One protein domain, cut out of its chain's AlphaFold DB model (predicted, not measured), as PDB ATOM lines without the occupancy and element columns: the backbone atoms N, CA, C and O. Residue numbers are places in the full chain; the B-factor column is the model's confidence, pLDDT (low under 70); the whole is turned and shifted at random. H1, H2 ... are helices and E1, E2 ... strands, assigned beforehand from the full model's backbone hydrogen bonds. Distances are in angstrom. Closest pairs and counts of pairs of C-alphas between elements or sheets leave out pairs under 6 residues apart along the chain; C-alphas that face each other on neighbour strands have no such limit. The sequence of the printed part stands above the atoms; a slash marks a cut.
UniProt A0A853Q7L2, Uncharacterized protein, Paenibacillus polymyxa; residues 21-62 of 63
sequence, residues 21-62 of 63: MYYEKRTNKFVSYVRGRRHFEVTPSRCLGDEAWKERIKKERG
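Overview. This is residues 21 to 62 of the 63 residues of an uncharacterized protein of Paenibacillus polymyxa (UniProt A0A853Q7L2). A small, twisted sheet of three antiparallel strands has one short helix, H1, packed across one of its faces, over the edge strand E1. The longer hairpin of E2 and E3 reaches away from H1, while residues 48 to 53, of which 51 to 53 belong to H1, stick out at the other end of the domain. The printed part has 42 residues with three named strands and one named helix, in the order E1, E2, E3, H1, and the sheet's order is E1, E2, E3. The class is mixed, helices and strands. The whole is compact, with a radius of gyration of the C-alphas of 9.6 A and a rounded outline of 26 by 20 by 18 A.

Along the chain. In the sheet, E2 is residues 29 to 34, 16.2 A from first to last C-alpha, and E3 is residues 37 to 42, 15.5 A long. E1 is residues 21 to 24, 9.7 A long, and begins at C-alpha 21 at (41.986, 42.991, -54.178). H1 is residues 51 to 60, 14.1 A long, from C-alpha 51 at (46.919, 56.884, -52.866) to C-alpha 60 at (34.382, 50.545, -54.502).

Arrangement. E1, E2 and E3 form a meander, each strand the antiparallel neighbour of the one before. The sheet is only just strongly twisted, with C-alphas up to 4.1 A off its best plane. E2 is the inner strand, and E1 and E3 are the edge strands. E2 and E3 form a hairpin at 150 degrees between their directions, with N 32 and O 40 at 2.8 A and N 39 and O 32 at 2.9 A, within hydrogen-bond range. E1 and E2 form a hairpin at 135 degrees, with N 22 and O 31 at 2.9 A and N 31 and O 22 at 2.8 A, within hydrogen-bond range. H1 is on one face of this sheet, an arrangement of two layers, a helix layer and a sheet layer. Its height over the sheet is 9.5 A, from a local plane fitted to just 6 C-alphas of the sheet. It lies over E1, where 6 of its 10 C-alphas fall, and only just not over E2, where 2 fall. It runs across the strands, at 72 degrees to E1 on the local plane. The closest C-alphas of E1 and H1 are those of Tyr 23 and Lys 58, 5.3 A apart. Every O i to N i+4 pair in H1 is within hydrogen-bond range.

Size, cuts and confidence. The two C-alphas farthest apart are those of Arg 35 and Glu 51, at 26.6 A. The links E1 to E2 and E2 to E3 are tight, and the link E3 to H1, with 8 residues, is short. The printed part has no cut. Its mean pLDDT is 95.2, and no printed residue is under 70.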
ATOM      1  N   MET A  21      41.717  42.230 -55.403       95.06
ATOM      2  CA  MET A  21      41.986  42.991 -54.178       95.06
ATOM      3  C   MET A  21      40.732  43.679 -53.639       95.06
ATOM      4  O   MET A  21      40.000  44.326 -54.393       95.06
ATOM      5  N   TYR A  22      40.558  43.587 -52.324       96.81
ATOM      6  CA  TYR A  22      39.496  44.217 -51.545       96.81
ATOM      7  C   TYR A  22      40.091  44.924 -50.333       96.81
ATOM      8  O   TYR A  22      41.208  44.620 -49.912       96.81
ATOM      9  N   TYR A  23      39.351  45.870 -49.769       97.44
ATOM     10  CA  TYR A  23      39.725  46.527 -48.524       97.44
ATOM     11  C   TYR A  23      38.817  46.045 -47.394       97.44
ATOM     12  O   TYR A  23      37.621  46.306 -47.416       97.44
ATOM     13  N   GLU A  24      39.382  45.359 -46.402       97.06
ATOM     14  CA  GLU A  24      38.647  44.887 -45.229       97.06
ATOM     15  C   GLU A  24      38.673  45.958 -44.136       97.06
ATOM     16  O   GLU A  24      39.722  46.238 -43.541       97.06
ATOM     17  N   LYS A  25      37.506  46.550 -43.843       95.00
ATOM     18  CA  LYS A  25      37.397  47.646 -42.862       95.00
ATOM     19  C   LYS A  25      37.728  47.184 -41.449       95.00
ATOM     20  O   LYS A  25      38.419  47.889 -40.720       95.00
ATOM     21  N   ARG A  26      37.277  45.978 -41.086       95.69
ATOM     22  CA  ARG A  26      37.432  45.413 -39.737       95.69
ATOM     23  C   ARG A  26      38.895  45.279 -39.317       95.69
ATOM     24  O   ARG A  26      39.217  45.503 -38.158       95.69
ATOM     25  N   THR A  27      39.773  44.908 -40.245       95.38
ATOM     26  CA  THR A  27      41.202  44.714 -39.956       95.38
ATOM     27  C   THR A  27      42.079  45.831 -40.504       95.38
ATOM     28  O   THR A  27      43.292  45.767 -40.328       95.38
ATOM     29  N   ASN A  28      41.497  46.808 -41.208       95.94
ATOM     30  CA  ASN A  28      42.213  47.871 -41.910       95.94
ATOM     31  C   ASN A  28      43.333  47.323 -42.819       95.94
ATOM     32  O   ASN A  28      44.501  47.706 -42.710       95.94
ATOM     33  N   LYS A  29      42.992  46.365 -43.691       97.19
ATOM     34  CA  LYS A  29      43.949  45.712 -44.600       97.19
ATOM     35  C   LYS A  29      43.404  45.623 -46.014       97.19
ATOM     36  O   LYS A  29      42.207  45.457 -46.225       97.19
ATOM     37  N   PHE A  30      44.310  45.666 -46.980       97.00
ATOM     38  CA  PHE A  30      44.037  45.213 -48.332       97.00
ATOM     39  C   PHE A  30      44.251  43.703 -48.400       97.00
ATOM     40  O   PHE A  30      45.308  43.204 -48.012       97.00
ATOM     41  N   VAL A  31      43.241  42.989 -48.882       97.31
ATOM     42  CA  VAL A  31      43.173  41.530 -48.878       97.31
ATOM     43  C   VAL A  31      42.949  41.031 -50.300       97.31
ATOM     44  O   VAL A  31      42.044  41.509 -50.988       97.31
ATOM     45  N   SER A  32      43.762  40.075 -50.746       95.94
ATOM     46  CA  SER A  32      43.559  39.407 -52.030       95.94
ATOM     47  C   SER A  32      42.689  38.169 -51.864       95.94
ATOM     48  O   SER A  32      42.903  37.345 -50.966       95.94
ATOM     49  N   TYR A  33      41.723  38.031 -52.765       96.75
ATOM     50  CA  TYR A  33      40.912  36.837 -52.902       96.75
ATOM     51  C   TYR A  33      41.156  36.186 -54.260       96.75
ATOM     52  O   TYR A  33      41.220  36.873 -55.277       96.75
ATOM     53  N   VAL A  34      41.260  34.859 -54.288       95.38
ATOM     54  CA  VAL A  34      41.299  34.062 -55.520       95.38
ATOM     55  C   VAL A  34      40.271  32.954 -55.371       95.38
ATOM     56  O   VAL A  34      40.354  32.135 -54.457       95.38
ATOM     57  N   ARG A  35      39.258  32.951 -56.246       92.69
ATOM     58  CA  ARG A  35      38.125  32.008 -56.177       92.69
ATOM     59  C   ARG A  35      37.493  31.948 -54.772       92.69
ATOM     60  O   ARG A  35      37.174  30.875 -54.270       92.69
ATOM     61  N   GLY A  36      37.334  33.106 -54.130       92.81
ATOM     62  CA  GLY A  36      36.688  33.250 -52.822       92.81
ATOM     63  C   GLY A  36      37.580  32.913 -51.627       92.81
ATOM     64  O   GLY A  36      37.154  33.086 -50.490       92.81
ATOM     65  N   ARG A  37      38.823  32.475 -51.856       94.69
ATOM     66  CA  ARG A  37      39.791  32.178 -50.795       94.69
ATOM     67  C   ARG A  37      40.726  33.351 -50.577       94.69
ATOM     68  O   ARG A  37      41.128  33.995 -51.537       94.69
ATOM     69  N   ARG A  38      41.082  33.601 -49.321       95.62
ATOM     70  CA  ARG A  38      41.999  34.665 -48.899       95.62
ATOM     71  C   ARG A  38      43.449  34.222 -49.116       95.62
ATOM     72  O   ARG A  38      43.805  33.137 -48.664       95.62
ATOM     73  N   HIS A  39      44.263  35.027 -49.801       94.75
ATOM     74  CA  HIS A  39      45.637  34.645 -50.170       94.75
ATOM     75  C   HIS A  39      46.720  35.586 -49.640       94.75
ATOM     76  O   HIS A  39      47.752  35.117 -49.171       94.75
ATOM     77  N   PHE A  40      46.514  36.898 -49.723       94.38
ATOM     78  CA  PHE A  40      47.516  37.886 -49.331       94.38
ATOM     79  C   PHE A  40      46.879  39.026 -48.547       94.38
ATOM     80  O   PHE A  40      45.747  39.423 -48.821       94.38
ATOM     81  N   GLU A  41      47.628  39.568 -47.595       96.31
ATOM     82  CA  GLU A  41      47.196  40.661 -46.737       96.31
ATOM     83  C   GLU A  41      48.292  41.705 -46.615       96.31
ATOM     84  O   GLU A  41      49.449  41.385 -46.338       96.31
ATOM     85  N   VAL A  42      47.916  42.970 -46.754       96.56
ATOM     86  CA  VAL A  42      48.853  44.077 -46.600       96.56
ATOM     87  C   VAL A  42      48.176  45.271 -45.949       96.56
ATOM     88  O   VAL A  42      47.018  45.588 -46.222       96.56
ATOM     89  N   THR A  43      48.894  45.947 -45.058       96.06
ATOM     90  CA  THR A  43      48.417  47.203 -44.476       96.06
ATOM     91  C   THR A  43      48.440  48.312 -45.531       96.06
ATOM     92  O   THR A  43      49.275  48.276 -46.439       96.06
ATOM     93  N   PRO A  44      47.593  49.349 -45.417       93.12
ATOM     94  CA  PRO A  44      47.625  50.485 -46.337       93.12
ATOM     95  C   PRO A  44      49.006  51.139 -46.473       93.12
ATOM     96  O   PRO A  44      49.370  51.568 -47.566       93.12
ATOM     97  N   SER A  45      49.790  51.142 -45.390       93.38
ATOM     98  CA  SER A  45      51.159  51.664 -45.348       93.38
ATOM     99  C   SER A  45      52.176  50.832 -46.132       93.38
ATOM    100  O   SER A  45      53.133  51.387 -46.653       93.38
ATOM    101  N   ARG A  46      51.984  49.510 -46.232       94.38
ATOM    102  CA  ARG A  46      52.886  48.596 -46.959       94.38
ATOM    103  C   ARG A  46      52.397  48.271 -48.373       94.38
ATOM    104  O   ARG A  46      53.081  47.580 -49.119       94.38
ATOM    105  N   CYS A  47      51.199  48.723 -48.734       92.50
ATOM    106  CA  CYS A  47      50.636  48.509 -50.057       92.50
ATOM    107  C   CYS A  47      51.323  49.434 -51.073       92.50
ATOM    108  O   CYS A  47      51.364  50.647 -50.875       92.50
ATOM    109  N   LEU A  48      51.823  48.847 -52.164       91.50
ATOM    110  CA  LEU A  48      52.569  49.544 -53.219       91.50
ATOM    111  C   LEU A  48      51.689  50.379 -54.163       91.50
ATOM    112  O   LEU A  48      52.221  51.114 -54.986       91.50
ATOM    113  N   GLY A  49      50.360  50.263 -54.067       90.00
ATOM    114  CA  GLY A  49      49.448  51.104 -54.842       90.00
ATOM    115  C   GLY A  49      49.580  52.579 -54.460       90.00
ATOM    116  O   GLY A  49      49.845  52.906 -53.298       90.00
ATOM    117  N   ASP A  50      49.366  53.465 -55.428       95.31
ATOM    118  CA  ASP A  50      49.268  54.900 -55.170       95.31
ATOM    119  C   ASP A  50      48.043  55.239 -54.295       95.31
ATOM    120  O   ASP A  50      47.162  54.404 -54.048       95.31
ATOM    121  N   GLU A  51      48.004  56.461 -53.760       94.62
ATOM    122  CA  GLU A  51      46.919  56.884 -52.866       94.62
ATOM    123  C   GLU A  51      45.554  56.884 -53.555       94.62
ATOM    124  O   GLU A  51      44.595  56.365 -52.984       94.62
ATOM    125  N   ALA A  52      45.473  57.353 -54.801       96.38
ATOM    126  CA  ALA A  52      44.220  57.391 -55.548       96.38
ATOM    127  C   ALA A  52      43.647  55.978 -55.759       96.38
ATOM    128  O   ALA A  52      42.450  55.737 -55.585       96.38
ATOM    129  N   TRP A  53      44.504  55.003 -56.064       95.31
ATOM    130  CA  TRP A  53      44.137  53.598 -56.164       95.31
ATOM    131  C   TRP A  53      43.647  53.060 -54.821       95.31
ATOM    132  O   TRP A  53      42.601  52.408 -54.767       95.31
ATOM    133  N   LYS A  54      44.361  53.354 -53.727       95.38
ATOM    134  CA  LYS A  54      43.981  52.916 -52.375       95.38
ATOM    135  C   LYS A  54      42.608  53.454 -51.989       95.38
ATOM    136  O   LYS A  54      41.784  52.695 -51.482       95.38
ATOM    137  N   GLU A  55      42.347  54.733 -52.230       96.19
ATOM    138  CA  GLU A  55      41.057  55.368 -51.957       96.19
ATOM    139  C   GLU A  55      39.936  54.781 -52.813       96.19
ATOM    140  O   GLU A  55      38.876  54.424 -52.287       96.19
ATOM    141  N   ARG A  56      40.192  54.579 -54.110       96.50
ATOM    142  CA  ARG A  56      39.234  53.945 -55.019       96.50
ATOM    143  C   ARG A  56      38.847  52.546 -54.543       96.50
ATOM    144  O   ARG A  56      37.662  52.245 -54.445       96.50
ATOM    145  N   ILE A  57      39.816  51.703 -54.177       95.44
ATOM    146  CA  ILE A  57      39.543  50.338 -53.693       95.44
ATOM    147  C   ILE A  57      38.813  50.351 -52.346       95.44
ATOM    148  O   ILE A  57      37.882  49.571 -52.161       95.44
ATOM    149  N   LYS A  58      39.169  51.254 -51.423       95.44
ATOM    150  CA  LYS A  58      38.441  51.430 -50.152       95.44
ATOM    151  C   LYS A  58      36.965  51.779 -50.369       95.44
ATOM    152  O   LYS A  58      36.120  51.315 -49.604       95.44
ATOM    153  N   LYS A  59      36.669  52.592 -51.389       96.00
ATOM    154  CA  LYS A  59      35.313  53.038 -51.735       96.00
ATOM    155  C   LYS A  59      34.521  51.971 -52.491       96.00
ATOM    156  O   LYS A  59      33.404  51.656 -52.102       96.00
ATOM    157  N   GLU A  60      35.088  51.430 -53.564       95.88
ATOM    158  CA  GLU A  60      34.382  50.545 -54.502       95.88
ATOM    159  C   GLU A  60      34.379  49.078 -54.066       95.88
ATOM    160  O   GLU A  60      33.490  48.317 -54.437       95.88
ATOM    161  N   ARG A  61      35.397  48.659 -53.310       94.12
ATOM    162  CA  ARG A  61      35.652  47.253 -52.953       94.12
ATOM    163  C   ARG A  61      35.914  47.084 -51.457       94.12
ATOM    164  O   ARG A  61      36.704  46.231 -51.049       94.12
ATOM    165  N   GLY A  62      35.269  47.925 -50.653       93.50
ATOM    166  CA  GLY A  62      35.257  47.808 -49.201       93.50
ATOM    167  C   GLY A  62      34.338  46.672 -48.756       93.50
ATOM    168  O   GLY A  62      33.157  46.684 -49.103       93.50
TER     169      GLY A  62